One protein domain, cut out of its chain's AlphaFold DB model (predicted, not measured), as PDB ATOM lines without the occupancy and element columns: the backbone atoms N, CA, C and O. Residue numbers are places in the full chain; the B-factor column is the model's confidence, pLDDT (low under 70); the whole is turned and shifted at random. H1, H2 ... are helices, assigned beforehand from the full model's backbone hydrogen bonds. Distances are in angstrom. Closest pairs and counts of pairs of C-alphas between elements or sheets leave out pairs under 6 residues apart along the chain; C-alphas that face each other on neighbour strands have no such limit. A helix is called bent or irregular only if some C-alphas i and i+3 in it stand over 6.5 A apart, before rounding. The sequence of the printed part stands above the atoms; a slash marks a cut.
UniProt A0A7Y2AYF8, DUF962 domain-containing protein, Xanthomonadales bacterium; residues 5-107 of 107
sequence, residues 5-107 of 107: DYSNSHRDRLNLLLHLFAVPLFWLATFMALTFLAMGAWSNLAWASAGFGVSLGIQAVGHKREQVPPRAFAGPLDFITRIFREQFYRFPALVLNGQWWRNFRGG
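This is residues 5 to 107 of the 107 residues of the protein "DUF962 domain-containing protein" of Xanthomonadales bacterium (UniProt A0A7Y2AYF8). A long helical hairpin of H2 and H3 makes the longest axis, and H4 stands steeply across one side of H2, with residues 74 to 81 sticking out, of which 76 to 81 belong to H4. The short helices H1 and H5 lie toward the end of the hairpin away from its turn, and H5 packs on the first residues of H2. The printed part has 103 residues with five named helices, H1 to H5 in chain order, and no named strand: all helix. It is compact, with a radius of gyration of the C-alphas of 14.7 A, and elongated, spanning 47 by 28 by 20 A.

H1 is residues 5 to 8, 5.1 A long, beginning at C-alpha 5 (34.926, -22.725, -26.729). H2, residues 13 to 38, is 38.1 A long, with a kink of 26 degrees near residue 21. H3, residues 42 to 63, is 31.9 A long and begins at C-alpha 42 (51.704, -23.445, 9.082). H4, residues 76 to 96, is 28.8 A long, with a kink of 35 degrees near residue 85; it is irregular, C-alphas 88 and 91 being 7.2 A apart. H5, residues 99 to 106, is 10.3 A long and ends at C-alpha 106 (40.939, -35.708, -33.319).

H2 is the hub, touching H3, H4 and H5. H2 and H3 form a hairpin at a shallow tilt of 16 degrees, opposite ways; their closest C-alphas, Asn 15 and Gly 62, are 4.0 A apart. H4 touches H2 with residues 87 to 91 alone, at a steep tilt of 62 degrees, closest at the C-alphas of Val 23 and Gln 87, 5.5 A. H5 touches H2 at residues 13 to 16 alone, closest at the C-alphas of Arg 13 and Phe 104, 5.3 A. H1 is close to H4 but not clearly touching, the C-alphas of Ser 7 and Leu 94 being closest at 7.3 A. H3 and H5 are apart. Every O i to N i+4 pair is within hydrogen-bond range in H5, against 20 of 22 in H2, 15 of 18 in H3 and 14 of 17 in H4; H1 is too short for such a pair.

The C-alphas farthest apart, Gly 40 and Gly 106, are 47.5 A apart. The printed part has no cut. The link from H3 to H4, 12 residues, is long; the other links are tight. Mean pLDDT of the printed part is 94.4, and residue 107 is under 70.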
ATOM      1  N   ASP A   5      33.689 -23.487 -26.560       81.44
ATOM      2  CA  ASP A   5      34.926 -22.725 -26.729       81.44
ATOM      3  C   ASP A   5      36.065 -23.332 -25.904       81.44
ATOM      4  O   ASP A   5      37.211 -23.399 -26.356       81.44
ATOM      5  N   TYR A   6      35.751 -23.853 -24.715       85.12
ATOM      6  CA  TYR A   6      36.723 -24.534 -23.862       85.12
ATOM      7  C   TYR A   6      37.216 -25.841 -24.492       85.12
ATOM      8  O   TYR A   6      38.416 -26.101 -24.528       85.12
ATOM      9  N   SER A   7      36.305 -26.650 -25.040       82.56
ATOM     10  CA  SER A   7      36.685 -27.886 -25.732       82.56
ATOM     11  C   SER A   7      37.516 -27.611 -26.985       82.56
ATOM     12  O   SER A   7      38.448 -28.355 -27.278       82.56
ATOM     13  N   ASN A   8      37.182 -26.567 -27.746       82.25
ATOM     14  CA  ASN A   8      37.905 -26.226 -28.970       82.25
ATOM     15  C   ASN A   8      39.316 -25.688 -28.703       82.25
ATOM     16  O   ASN A   8      40.178 -25.836 -29.564       82.25
ATOM     17  N   SER A   9      39.548 -25.118 -27.520       83.44
ATOM     18  CA  SER A   9      40.852 -24.618 -27.062       83.44
ATOM     19  C   SER A   9      41.687 -25.653 -26.291       83.44
ATOM     20  O   SER A   9      42.737 -25.300 -25.768       83.44
ATOM     21  N   HIS A  10      41.237 -26.915 -26.224       87.88
ATOM     22  CA  HIS A  10      41.943 -28.031 -25.580       87.88
ATOM     23  C   HIS A  10      42.070 -29.219 -26.534       87.88
ATOM     24  O   HIS A  10      41.356 -30.219 -26.389       87.88
ATOM     25  N   ARG A  11      42.928 -29.097 -27.552       89.50
ATOM     26  CA  ARG A  11      43.109 -30.134 -28.585       89.50
ATOM     27  C   ARG A  11      44.523 -30.693 -28.648       89.50
ATOM     28  O   ARG A  11      44.680 -31.802 -29.151       89.50
ATOM     29  N   ASP A  12      45.531 -29.989 -28.130       93.81
ATOM     30  CA  ASP A  12      46.897 -30.517 -28.125       93.81
ATOM     31  C   ASP A  12      46.976 -31.768 -27.235       93.81
ATOM     32  O   ASP A  12      46.632 -31.762 -26.049       93.81
ATOM     33  N   ARG A  13      47.436 -32.881 -27.820       94.25
ATOM     34  CA  ARG A  13      47.486 -34.182 -27.135       94.25
ATOM     35  C   ARG A  13      48.378 -34.151 -25.898       94.25
ATOM     36  O   ARG A  13      48.048 -34.789 -24.898       94.25
ATOM     37  N   LEU A  14      49.496 -33.425 -25.957       94.38
ATOM     38  CA  LEU A  14      50.390 -33.303 -24.812       94.38
ATOM     39  C   LEU A  14      49.742 -32.446 -23.723       94.38
ATOM     40  O   LEU A  14      49.776 -32.845 -22.566       94.38
ATOM     41  N   ASN A  15      49.091 -31.335 -24.070       95.00
ATOM     42  CA  ASN A  15      48.343 -30.518 -23.118       95.00
ATOM     43  C   ASN A  15      47.262 -31.333 -22.387       95.00
ATOM     44  O   ASN A  15      47.173 -31.283 -21.158       95.00
ATOM     45  N   LEU A  16      46.494 -32.137 -23.127       95.50
ATOM     46  CA  LEU A  16      45.462 -33.021 -22.581       95.50
ATOM     47  C   LEU A  16      46.030 -34.076 -21.619       95.50
ATOM     48  O   LEU A  16      45.411 -34.346 -20.587       95.50
ATOM     49  N   LEU A  17      47.189 -34.663 -21.938       96.69
ATOM     50  CA  LEU A  17      47.890 -35.601 -21.053       96.69
ATOM     51  C   LEU A  17      48.444 -34.900 -19.813       96.69
ATOM     52  O   LEU A  17      48.270 -35.396 -18.704       96.69
ATOM     53  N   LEU A  18      49.075 -33.736 -19.980       96.81
ATOM     54  CA  LEU A  18      49.627 -32.963 -18.871       96.81
ATOM     55  C   LEU A  18      48.532 -32.561 -17.880       96.81
ATOM     56  O   LEU A  18      48.722 -32.718 -16.675       96.81
ATOM     57  N   HIS A  19      47.365 -32.132 -18.365       96.19
ATOM     58  CA  HIS A  19      46.221 -31.817 -17.509       96.19
ATOM     59  C   HIS A  19      45.709 -33.028 -16.725       96.19
ATOM     60  O   HIS A  19      45.350 -32.883 -15.556       96.19
ATOM     61  N   LEU A  20      45.723 -34.223 -17.325       96.56
ATOM     62  CA  LEU A  20      45.258 -35.445 -16.665       96.56
ATOM     63  C   LEU A  20      46.040 -35.750 -15.376       96.56
ATOM     64  O   LEU A  20      45.466 -36.306 -14.445       96.56
ATOM     65  N   PHE A  21      47.311 -35.345 -15.295       97.56
ATOM     66  CA  PHE A  21      48.138 -35.486 -14.091       97.56
ATOM     67  C   PHE A  21      48.193 -34.212 -13.244       97.56
ATOM     68  O   PHE A  21      48.176 -34.280 -12.013       97.56
ATOM     69  N   ALA A  22      48.238 -33.041 -13.880       97.88
ATOM     70  CA  ALA A  22      48.362 -31.776 -13.171       97.88
ATOM     71  C   ALA A  22      47.107 -31.431 -12.355       97.88
ATOM     72  O   ALA A  22      47.241 -30.906 -11.248       97.88
ATOM     73  N   VAL A  23      45.909 -31.763 -12.850       98.12
ATOM     74  CA  VAL A  23      44.646 -31.487 -12.146       98.12
ATOM     75  C   VAL A  23      44.530 -32.302 -10.846       98.12
ATOM     76  O   VAL A  23      44.332 -31.695  -9.792       98.12
ATOM     77  N   PRO A  24      44.752 -33.635 -10.831       98.38
ATOM     78  CA  PRO A  24      44.824 -34.392  -9.578       98.38
ATOM     79  C   PRO A  24      45.900 -33.893  -8.607       98.38
ATOM     80  O   PRO A  24      45.661 -33.850  -7.400       98.38
ATOM     81  N   LEU A  25      47.067 -33.467  -9.107       98.44
ATOM     82  CA  LEU A  25      48.106 -32.870  -8.262       98.44
ATOM     83  C   LEU A  25      47.627 -31.563  -7.610       98.44
ATOM     84  O   LEU A  25      47.907 -31.326  -6.434       98.44
ATOM     85  N   PHE A  26      46.867 -30.737  -8.336       98.69
ATOM     86  CA  PHE A  26      46.255 -29.532  -7.776       98.69
ATOM     87  C   PHE A  26      45.265 -29.871  -6.659       98.69
ATOM     88  O   PHE A  26      45.245 -29.208  -5.619       98.69
ATOM     89  N   TRP A  27      44.446 -30.909  -6.845       98.69
ATOM     90  CA  TRP A  27      43.516 -31.369  -5.813       98.69
ATOM     91  C   TRP A  27      44.250 -31.850  -4.570       98.69
ATOM     92  O   TRP A  27      43.899 -31.436  -3.467       98.69
ATOM     93  N   LEU A  28      45.304 -32.654  -4.738       98.69
ATOM     94  CA  LEU A  28      46.143 -33.102  -3.629       98.69
ATOM     95  C   LEU A  28      46.717 -31.909  -2.853       98.69
ATOM     96  O   LEU A  28      46.555 -31.840  -1.638       98.69
ATOM     97  N   ALA A  29      47.305 -30.932  -3.552       98.50
ATOM     98  CA  ALA A  29      47.818 -29.709  -2.937       98.50
ATOM     99  C   ALA A  29      46.718 -28.911  -2.212       98.50
ATOM    100  O   ALA A  29      46.948 -28.401  -1.114       98.50
ATOM    101  N   THR A  30      45.505 -28.860  -2.774       98.50
ATOM    102  CA  THR A  30      44.342 -28.204  -2.154       98.50
ATOM    103  C   THR A  30      43.954 -28.879  -0.845       98.50
ATOM    104  O   THR A  30      43.852 -28.212   0.183       98.50
ATOM    105  N   PHE A  31      43.780 -30.200  -0.846       98.56
ATOM    106  CA  PHE A  31      43.406 -30.934   0.364       98.56
ATOM    107  C   PHE A  31      44.518 -30.921   1.418       98.56
ATOM    108  O   PHE A  31      44.222 -30.794   2.606       98.56
ATOM    109  N   MET A  32      45.788 -30.964   1.003       98.44
ATOM    110  CA  MET A  32      46.930 -30.766   1.901       98.44
ATOM    111  C   MET A  32      46.898 -29.383   2.556       98.44
ATOM    112  O   MET A  32      47.003 -29.294   3.776       98.44
ATOM    113  N   ALA A  33      46.705 -28.311   1.777       98.44
ATOM    114  CA  ALA A  33      46.615 -26.951   2.308       98.44
ATOM    115  C   ALA A  33      45.484 -26.825   3.334       98.44
ATOM    116  O   ALA A  33      45.714 -26.346   4.442       98.44
ATOM    117  N   LEU A  34      44.282 -27.308   2.998       98.44
ATOM    118  CA  LEU A  34      43.128 -27.277   3.901       98.44
ATOM    119  C   LEU A  34      43.392 -28.061   5.193       98.44
ATOM    120  O   LEU A  34      43.081 -27.574   6.277       98.44
ATOM    121  N   THR A  35      44.018 -29.235   5.087       98.56
ATOM    122  CA  THR A  35      44.379 -30.063   6.248       98.56
ATOM    123  C   THR A  35      45.394 -29.353   7.142       98.56
ATOM    124  O   THR A  35      45.195 -29.260   8.351       98.56
ATOM    125  N   PHE A  36      46.462 -28.793   6.570       98.50
ATOM    126  CA  PHE A  36      47.479 -28.083   7.347       98.50
ATOM    127  C   PHE A  36      46.940 -26.808   7.993       98.50
ATOM    128  O   PHE A  36      47.284 -26.535   9.142       98.50
ATOM    129  N   LEU A  37      46.061 -26.068   7.310       98.25
ATOM    130  CA  LEU A  37      45.366 -24.918   7.892       98.25
ATOM    131  C   LEU A  37      44.491 -25.341   9.078       98.25
ATOM    132  O   LEU A  37      44.586 -24.739  10.143       98.25
ATOM    133  N   ALA A  38      43.694 -26.402   8.924       98.25
ATOM    134  CA  ALA A  38      42.823 -26.906   9.985       98.25
ATOM    135  C   ALA A  38      43.604 -27.403  11.216       98.25
ATOM    136  O   ALA A  38      43.135 -27.265  12.342       98.25
ATOM    137  N   MET A  39      44.805 -27.951  11.010       98.31
ATOM    138  CA  MET A  39      45.683 -28.439  12.080       98.31
ATOM    139  C   MET A  39      46.603 -27.358  12.670       98.31
ATOM    140  O   MET A  39      47.364 -27.652  13.589       98.31
ATOM    141  N   GLY A  40      46.597 -26.129  12.137       97.94
ATOM    142  CA  GLY A  40      47.549 -25.081  12.531       97.94
ATOM    143  C   GLY A  40      49.008 -25.390  12.156       97.94
ATOM    144  O   GLY A  40      49.936 -24.830  12.737       97.94
ATOM    145  N   ALA A  41      49.235 -26.282  11.188       97.62
ATOM    146  CA  ALA A  41      50.554 -26.725  10.744       97.62
ATOM    147  C   ALA A  41      51.137 -25.786   9.671       97.62
ATOM    148  O   ALA A  41      51.395 -26.188   8.536       97.62
ATOM    149  N   TRP A  42      51.338 -24.513  10.024       96.56
ATOM    150  CA  TRP A  42      51.704 -23.445   9.082       96.56
ATOM    151  C   TRP A  42      52.980 -23.724   8.277       96.56
ATOM    152  O   TRP A  42      53.021 -23.441   7.082       96.56
ATOM    153  N   SER A  43      54.004 -24.324   8.892       97.00
ATOM    154  CA  SER A  43      55.257 -24.687   8.208       97.00
ATOM    155  C   SER A  43      55.042 -25.687   7.068       97.00
ATOM    156  O   SER A  43      55.733 -25.628   6.051       97.00
ATOM    157  N   ASN A  44      54.041 -26.562   7.186       97.25
ATOM    158  CA  ASN A  44      53.733 -27.563   6.169       97.25
ATOM    159  C   ASN A  44      53.027 -26.965   4.940       97.25
ATOM    160  O   ASN A  44      52.982 -27.612   3.892       97.25
ATOM    161  N   LEU A  45      52.544 -25.716   5.005       98.00
ATOM    162  CA  LEU A  45      51.971 -25.026   3.842       98.00
ATOM    163  C   LEU A  45      52.981 -24.843   2.706       98.00
ATOM    164  O   LEU A  45      52.571 -24.740   1.549       98.00
ATOM    165  N   ALA A  46      54.285 -24.865   2.999       98.00
ATOM    166  CA  ALA A  46      55.328 -24.856   1.978       98.00
ATOM    167  C   ALA A  46      55.191 -26.042   1.004       98.00
ATOM    168  O   ALA A  46      55.320 -25.858  -0.206       98.00
ATOM    169  N   TRP A  47      54.837 -27.233   1.499       98.06
ATOM    170  CA  TRP A  47      54.632 -28.420   0.661       98.06
ATOM    171  C   TRP A  47      53.405 -28.296  -0.240       98.06
ATOM    172  O   TRP A  47      53.480 -28.600  -1.429       98.06
ATOM    173  N   ALA A  48      52.291 -27.796   0.299       98.12
ATOM    174  CA  ALA A  48      51.099 -27.537  -0.505       98.12
ATOM    175  C   ALA A  48      51.371 -26.465  -1.576       98.12
ATOM    176  O   ALA A  48      50.991 -26.623  -2.735       98.12
ATOM    177  N   SER A  49      52.111 -25.414  -1.213       98.12
ATOM    178  CA  SER A  49      52.516 -24.337  -2.123       98.12
ATOM    179  C   SER A  49      53.409 -24.848  -3.256       98.12
ATOM    180  O   SER A  49      53.193 -24.497  -4.416       98.12
ATOM    181  N   ALA A  50      54.366 -25.731  -2.950       98.44
ATOM    182  CA  ALA A  50      55.184 -26.400  -3.959       98.44
ATOM    183  C   ALA A  50      54.330 -27.262  -4.904       98.44
ATOM    184  O   ALA A  50      54.498 -27.187  -6.120       98.44
ATOM    185  N   GLY A  51      53.364 -28.017  -4.367       98.56
ATOM    186  CA  GLY A  51      52.418 -28.806  -5.164       98.56
ATOM    187  C   GLY A  51      51.592 -27.952  -6.131       98.56
ATOM    188  O   GLY A  51      51.486 -28.289  -7.313       98.56
ATOM    189  N   PHE A  52      51.081 -26.805  -5.668       98.50
ATOM    190  CA  PHE A  52      50.419 -25.829  -6.538       98.50
ATOM    191  C   PHE A  52      51.359 -25.305  -7.625       98.50
ATOM    192  O   PHE A  52      50.986 -25.303  -8.796       98.50
ATOM    193  N   GLY A  53      52.582 -24.905  -7.265       98.38
ATOM    194  CA  GLY A  53      53.570 -24.396  -8.216       98.38
ATOM    195  C   GLY A  53      53.897 -25.399  -9.325       98.38
ATOM    196  O   GLY A  53      53.883 -25.042 -10.501       98.38
ATOM    197  N   VAL A  54      54.119 -26.668  -8.968       98.50
ATOM    198  CA  VAL A  54      54.389 -27.742  -9.936       98.50
ATOM    199  C   VAL A  54      53.178 -27.995 -10.832       98.50
ATOM    200  O   VAL A  54      53.326 -28.025 -12.054       98.50
ATOM    201  N   SER A  55      51.979 -28.130 -10.257       98.50
ATOM    202  CA  SER A  55      50.753 -28.345 -11.036       98.50
ATOM    203  C   SER A  55      50.509 -27.212 -12.040       98.50
ATOM    204  O   SER A  55      50.323 -27.467 -13.232       98.50
ATOM    205  N   LEU A  56      50.575 -25.957 -11.586       97.75
ATOM    206  CA  LEU A  56      50.368 -24.785 -12.438       97.75
ATOM    207  C   LEU A  56      51.470 -24.643 -13.495       97.75
ATOM    208  O   LEU A  56      51.179 -24.276 -14.631       97.75
ATOM    209  N   GLY A  57      52.718 -24.971 -13.156       97.62
ATOM    210  CA  GLY A  57      53.835 -24.974 -14.100       97.62
ATOM    211  C   GLY A  57      53.637 -25.973 -15.240       97.62
ATOM    212  O   GLY A  57      53.795 -25.612 -16.407       97.62
ATOM    213  N   ILE A  58      53.223 -27.203 -14.922       97.56
ATOM    214  CA  ILE A  58      52.913 -28.239 -15.920       97.56
ATOM    215  C   ILE A  58      51.779 -27.778 -16.846       97.56
ATOM    216  O   ILE A  58      51.900 -27.882 -18.069       97.56
ATOM    217  N   GLN A  59      50.705 -27.212 -16.287       95.44
ATOM    218  CA  GLN A  59      49.579 -26.695 -17.076       95.44
ATOM    219  C   GLN A  59      49.998 -25.523 -17.965       95.44
ATOM    220  O   GLN A  59      49.630 -25.473 -19.135       95.44
ATOM    221  N   ALA A  60      50.832 -24.612 -17.458       94.19
ATOM    222  CA  ALA A  60      51.355 -23.501 -18.245       94.19
ATOM    223  C   ALA A  60      52.197 -23.977 -19.441       94.19
ATOM    224  O   ALA A  60      52.132 -23.374 -20.511       94.19
ATOM    225  N   VAL A  61      52.971 -25.058 -19.289       94.62
ATOM    226  CA  VAL A  61      53.700 -25.686 -20.405       94.62
ATOM    227  C   VAL A  61      52.731 -26.279 -21.426       94.62
ATOM    228  O   VAL A  61      52.921 -26.069 -22.623       94.62
ATOM    229  N   GLY A  62      51.687 -26.975 -20.971       93.62
ATOM    230  CA  GLY A  62      50.660 -27.545 -21.842       93.62
ATOM    231  C   GLY A  62      49.902 -26.481 -22.641       93.62
ATOM    232  O   GLY A  62      49.877 -26.535 -23.867       93.62
ATOM    233  N   HIS A  63      49.367 -25.454 -21.975       93.69
ATOM    234  CA  HIS A  63      48.579 -24.404 -22.627       93.69
ATOM    235  C   HIS A  63      49.361 -23.595 -23.667       93.69
ATOM    236  O   HIS A  63      48.767 -23.098 -24.617       93.69
ATOM    237  N   LYS A  64      50.689 -23.467 -23.529       91.94
ATOM    238  CA  LYS A  64      51.539 -22.806 -24.539       91.94
ATOM    239  C   LYS A  64      51.558 -23.531 -25.890       91.94
ATOM    240  O   LYS A  64      52.031 -22.957 -26.864       91.94
ATOM    241  N   ARG A  65      51.099 -24.784 -25.940       90.75
ATOM    242  CA  ARG A  65      51.049 -25.607 -27.155       90.75
ATOM    243  C   ARG A  65      49.709 -25.535 -27.878       90.75
ATOM    244  O   ARG A  65      49.622 -25.977 -29.020       90.75
ATOM    245  N   GLU A  66      48.677 -25.009 -27.227       91.25
ATOM    246  CA  GLU A  66      47.372 -24.845 -27.857       91.25
ATOM    247  C   GLU A  66      47.450 -23.784 -28.959       91.25
ATOM    248  O   GLU A  66      48.089 -22.744 -28.801       91.25
ATOM    249  N   GLN A  67      46.775 -24.040 -30.084       87.38
ATOM    250  CA  GLN A  67      46.749 -23.104 -31.215       87.38
ATOM    251  C   GLN A  67      46.101 -21.769 -30.838       87.38
ATOM    252  O   GLN A  67      46.485 -20.715 -31.344       87.38
ATOM    253  N   VAL A  68      45.105 -21.826 -29.952       85.12
ATOM    254  CA  VAL A  68      44.425 -20.654 -29.413       85.12
ATOM    255  C   VAL A  68      44.917 -20.451 -27.983       85.12
ATOM    256  O   VAL A  68      44.547 -21.234 -27.105       85.12
ATOM    257  N   PRO A  69      45.740 -19.421 -27.718       79.50
ATOM    258  CA  PRO A  69      46.247 -19.185 -26.379       79.50
ATOM    259  C   PRO A  69      45.106 -18.800 -25.421       79.50
ATOM    260  O   PRO A  69      44.135 -18.152 -25.833       79.50
ATOM    261  N   PRO A  70      45.220 -19.135 -24.122       83.31
ATOM    262  CA  PRO A  70      44.267 -18.671 -23.126       83.31
ATOM    263  C   PRO A  70      44.208 -17.142 -23.094       83.31
ATOM    264  O   PRO A  70      45.235 -16.465 -23.162       83.31
ATOM    265  N   ARG A  71      43.005 -16.582 -22.914       86.50
ATOM    266  CA  ARG A  71      42.850 -15.135 -22.697       86.50
ATOM    267  C   ARG A  71      43.677 -14.695 -21.489       86.50
ATOM    268  O   ARG A  71      43.662 -15.385 -20.462       86.50
ATOM    269  N   ALA A  72      44.331 -13.538 -21.593       89.06
ATOM    270  CA  ALA A  72      45.036 -12.922 -20.473       89.06
ATOM    271  C   ALA A  72      44.108 -12.786 -19.256       89.06
ATOM    272  O   ALA A  72      42.891 -12.633 -19.402       89.06
ATOM    273  N   PHE A  73      44.670 -12.897 -18.055       93.31
ATOM    274  CA  PHE A  73      43.899 -12.696 -16.833       93.31
ATOM    275  C   PHE A  73      43.570 -11.216 -16.670       93.31
ATOM    276  O   PHE A  73      44.452 -10.369 -16.807       93.31
ATOM    277  N   ALA A  74      42.316 -10.905 -16.346       94.56
ATOM    278  CA  ALA A  74      41.897  -9.523 -16.092       94.56
ATOM    279  C   ALA A  74      42.415  -8.987 -14.741       94.56
ATOM    280  O   ALA A  74      42.416  -7.784 -14.500       94.56
ATOM    281  N   GLY A  75      42.850  -9.883 -13.850       96.25
ATOM    282  CA  GLY A  75      43.409  -9.561 -12.543       96.25
ATOM    283  C   GLY A  75      43.503 -10.794 -11.634       96.25
ATOM    284  O   GLY A  75      43.168 -11.901 -12.062       96.25
ATOM    285  N   PRO A  76      43.918 -10.625 -10.364       95.12
ATOM    286  CA  PRO A  76      44.125 -11.740  -9.436       95.12
ATOM    287  C   PRO A  76      42.863 -12.568  -9.157       95.12
ATOM    288  O   PRO A  76      42.928 -13.793  -9.094       95.12
ATOM    289  N   LEU A  77      41.698 -11.923  -9.035       96.56
ATOM    290  CA  LEU A  77      40.431 -12.631  -8.816       96.56
ATOM    291  C   LEU A  77      39.999 -13.443 -10.042       96.56
ATOM    292  O   LEU A  77      39.503 -14.557  -9.886       96.56
ATOM    293  N   ASP A  78      40.219 -12.919 -11.252       96.19
ATOM    294  CA  ASP A  78      39.965 -13.659 -12.493       96.19
ATOM    295  C   ASP A  78      40.889 -14.877 -12.592       96.19
ATOM    296  O   ASP A  78      40.432 -15.979 -12.889       96.19
ATOM    297  N   PHE A  79      42.169 -14.703 -12.248       95.06
ATOM    298  CA  PHE A  79      43.135 -15.796 -12.166       95.06
ATOM    299  C   PHE A  79      42.661 -16.908 -11.223       95.06
ATOM    300  O   PHE A  79      42.507 -18.048 -11.658       95.06
ATOM    301  N   ILE A  80      42.359 -16.580  -9.961       96.19
ATOM    302  CA  ILE A  80      41.897 -17.561  -8.966       96.19
ATOM    303  C   ILE A  80      40.620 -18.251  -9.455       96.19
ATOM    304  O   ILE A  80      40.550 -19.480  -9.493       96.19
ATOM    305  N   THR A  81      39.625 -17.475  -9.889       95.56
ATOM    306  CA  THR A  81      38.333 -18.010 -10.334       95.56
ATOM    307  C   THR A  81      38.498 -18.974 -11.504       95.56
ATOM    308  O   THR A  81      37.921 -20.063 -11.500       95.56
ATOM    309  N   ARG A  82      39.297 -18.605 -12.509       94.56
ATOM    310  CA  ARG A  82      39.522 -19.437 -13.694       94.56
ATOM    311  C   ARG A  82      40.302 -20.694 -13.359       94.56
ATOM    312  O   ARG A  82      39.866 -21.753 -13.792       94.56
ATOM    313  N   ILE A  83      41.370 -20.598 -12.564       95.56
ATOM    314  CA  ILE A  83      42.145 -21.768 -12.137       95.56
ATOM    315  C   ILE A  83      41.238 -22.751 -11.400       95.56
ATOM    316  O   ILE A  83      41.084 -23.876 -11.857       95.56
ATOM    317  N   PHE A  84      40.550 -22.343 -10.333       97.12
ATOM    318  CA  PHE A  84      39.697 -23.274  -9.583       97.12
ATOM    319  C   PHE A  84      38.557 -23.846 -10.437       97.12
ATOM    320  O   PHE A  84      38.250 -25.036 -10.338       97.12
ATOM    321  N   ARG A  85      37.968 -23.042 -11.331       96.12
ATOM    322  CA  ARG A  85      36.949 -23.518 -12.276       96.12
ATOM    323  C   ARG A  85      37.508 -24.536 -13.271       96.12
ATOM    324  O   ARG A  85      36.802 -25.484 -13.607       96.12
ATOM    325  N   GLU A  86      38.735 -24.354 -13.745       95.19
ATOM    326  CA  GLU A  86      39.464 -25.314 -14.578       95.19
ATOM    327  C   GLU A  86      39.620 -26.649 -13.837       95.19
ATOM    328  O   GLU A  86      39.138 -27.678 -14.313       95.19
ATOM    329  N   GLN A  87      40.206 -26.595 -12.633       97.38
ATOM    330  CA  GLN A  87      40.617 -27.776 -11.875       97.38
ATOM    331  C   GLN A  87      39.431 -28.597 -11.370       97.38
ATOM    332  O   GLN A  87      39.470 -29.821 -11.418       97.38
ATOM    333  N   PHE A  88      38.385 -27.953 -10.850       97.56
ATOM    334  CA  PHE A  88      37.292 -28.655 -10.163       97.56
ATOM    335  C   PHE A  88      36.046 -28.861 -11.020       97.56
ATOM    336  O   PHE A  88      35.198 -29.674 -10.661       97.56
ATOM    337  N   TYR A  89      35.914 -28.148 -12.141       95.94
ATOM    338  CA  TYR A  89      34.699 -28.218 -12.950       95.94
ATOM    339  C   TYR A  89      34.968 -28.480 -14.430       95.94
ATOM    340  O   TYR A  89      34.529 -29.503 -14.949       95.94
ATOM    341  N   ARG A  90      35.676 -27.589 -15.132       94.69
ATOM    342  CA  ARG A  90      35.783 -27.648 -16.600       94.69
ATOM    343  C   ARG A  90      36.550 -28.871 -17.083       94.69
ATOM    344  O   ARG A  90      36.007 -29.617 -17.896       94.69
ATOM    345  N   PHE A  91      37.765 -29.094 -16.587       95.50
ATOM    346  CA  PHE A  91      38.559 -30.239 -17.022       95.50
ATOM    347  C   PHE A  91      37.946 -31.578 -16.573       95.50
ATOM    348  O   PHE A  91      37.782 -32.460 -17.418       95.50
ATOM    349  N   PRO A  92      37.485 -31.745 -15.316       96.19
ATOM    350  CA  PRO A  92      36.763 -32.953 -14.920       96.19
ATOM    351  C   PRO A  92      35.530 -33.212 -15.784       96.19
ATOM    352  O   PRO A  92      35.337 -34.331 -16.252       96.19
ATOM    353  N   ALA A  93      34.731 -32.183 -16.083       95.38
ATOM    354  CA  ALA A  93      33.606 -32.329 -16.996       95.38
ATOM    355  C   ALA A  93      34.065 -32.760 -18.400       95.38
ATOM    356  O   ALA A  93      33.420 -33.624 -18.992       95.38
ATOM    357  N   LEU A  94      35.167 -32.208 -18.926       94.69
ATOM    358  CA  LEU A  94      35.776 -32.602 -20.210       94.69
ATOM    359  C   LEU A  94      36.107 -34.092 -20.266       94.69
ATOM    360  O   LEU A  94      35.781 -34.751 -21.257       94.69
ATOM    361  N   VAL A  95      36.697 -34.621 -19.197       95.56
ATOM    362  CA  VAL A  95      37.013 -36.046 -19.066       95.56
ATOM    363  C   VAL A  95      35.733 -36.875 -18.953       95.56
ATOM    364  O   VAL A  95      35.515 -37.778 -19.759       95.56
ATOM    365  N   LEU A  96      34.846 -36.532 -18.013       95.88
ATOM    366  CA  LEU A  96      33.645 -37.313 -17.693       95.88
ATOM    367  C   LEU A  96      32.630 -37.375 -18.843       95.88
ATOM    368  O   LEU A  96      31.977 -38.395 -19.029       95.88
ATOM    369  N   ASN A  97      32.517 -36.324 -19.660       93.06
ATOM    370  CA  ASN A  97      31.634 -36.317 -20.835       93.06
ATOM    371  C   ASN A  97      32.287 -36.936 -22.092       93.06
ATOM    372  O   ASN A  97      31.762 -36.795 -23.206       93.06
ATOM    373  N   GLY A  98      33.467 -37.555 -21.953       93.06
ATOM    374  CA  GLY A  98      34.214 -38.202 -23.037       93.06
ATOM    375  C   GLY A  98      34.806 -37.242 -24.075       93.06
ATOM    376  O   GLY A  98      35.393 -37.687 -25.064       93.06
ATOM    377  N   GLN A  99      34.674 -35.927 -23.877       93.25
ATOM    378  CA  GLN A  99      35.185 -34.920 -24.807       93.25
ATOM    379  C   GLN A  99      36.714 -34.914 -24.836       93.25
ATOM    380  O   GLN A  99      37.291 -34.731 -25.903       93.25
ATOM    381  N   TRP A 100      37.360 -35.207 -23.703       94.81
ATOM    382  CA  TRP A 100      38.809 -35.389 -23.622       94.81
ATOM    383  C   TRP A 100      39.305 -36.422 -24.643       94.81
ATOM    384  O   TRP A 100      40.215 -36.141 -25.415       94.81
ATOM    385  N   TRP A 101      38.649 -37.586 -24.728       94.31
ATOM    386  CA  TRP A 101      39.041 -38.647 -25.660       94.31
ATOM    387  C   TRP A 101      38.782 -38.280 -27.122       94.31
ATOM    388  O   TRP A 101      39.595 -38.585 -27.994       94.31
ATOM    389  N   ARG A 102      37.666 -37.585 -27.392       93.25
ATOM    390  CA  ARG A 102      37.368 -37.048 -28.729       93.25
ATOM    391  C   ARG A 102      38.435 -36.049 -29.174       93.25
ATOM    392  O   ARG A 102      38.923 -36.158 -30.296       93.25
ATOM    393  N   ASN A 103      38.825 -35.124 -28.297       92.69
ATOM    394  CA  ASN A 103      39.868 -34.144 -28.584       92.69
ATOM    395  C   ASN A 103      41.230 -34.824 -28.763       92.69
ATOM    396  O   ASN A 103      41.928 -34.519 -29.718       92.69
ATOM    397  N   PHE A 104      41.565 -35.808 -27.923       92.50
ATOM    398  CA  PHE A 104      42.820 -36.555 -28.017       92.50
ATOM    399  C   PHE A 104      42.958 -37.346 -29.330       92.50
ATOM    400  O   PHE A 104      44.041 -37.395 -29.907       92.50
ATOM    401  N   ARG A 105      41.874 -37.968 -29.819       92.12
ATOM    402  CA  ARG A 105      41.877 -38.700 -31.101       92.12
ATOM    403  C   ARG A 105      41.819 -37.792 -32.330       92.12
ATOM    404  O   ARG A 105      42.294 -38.198 -33.385       92.12
ATOM    405  N   GLY A 106      41.161 -36.640 -32.212       81.75
ATOM    406  CA  GLY A 106      40.939 -35.708 -33.319       81.75
ATOM    407  C   GLY A 106      41.978 -34.592 -33.446       81.75
ATOM    408  O   GLY A 106      41.941 -33.877 -34.444       81.75
ATOM    409  N   GLY A 107      42.832 -34.402 -32.437       64.88
ATOM    410  CA  GLY A 107      44.023 -33.545 -32.486       64.88
ATOM    411  C   GLY A 107      45.259 -34.287 -32.956       64.88
ATOM    412  O   GLY A 107      45.188 -35.528 -33.102       64.88
TER     413      GLY A 107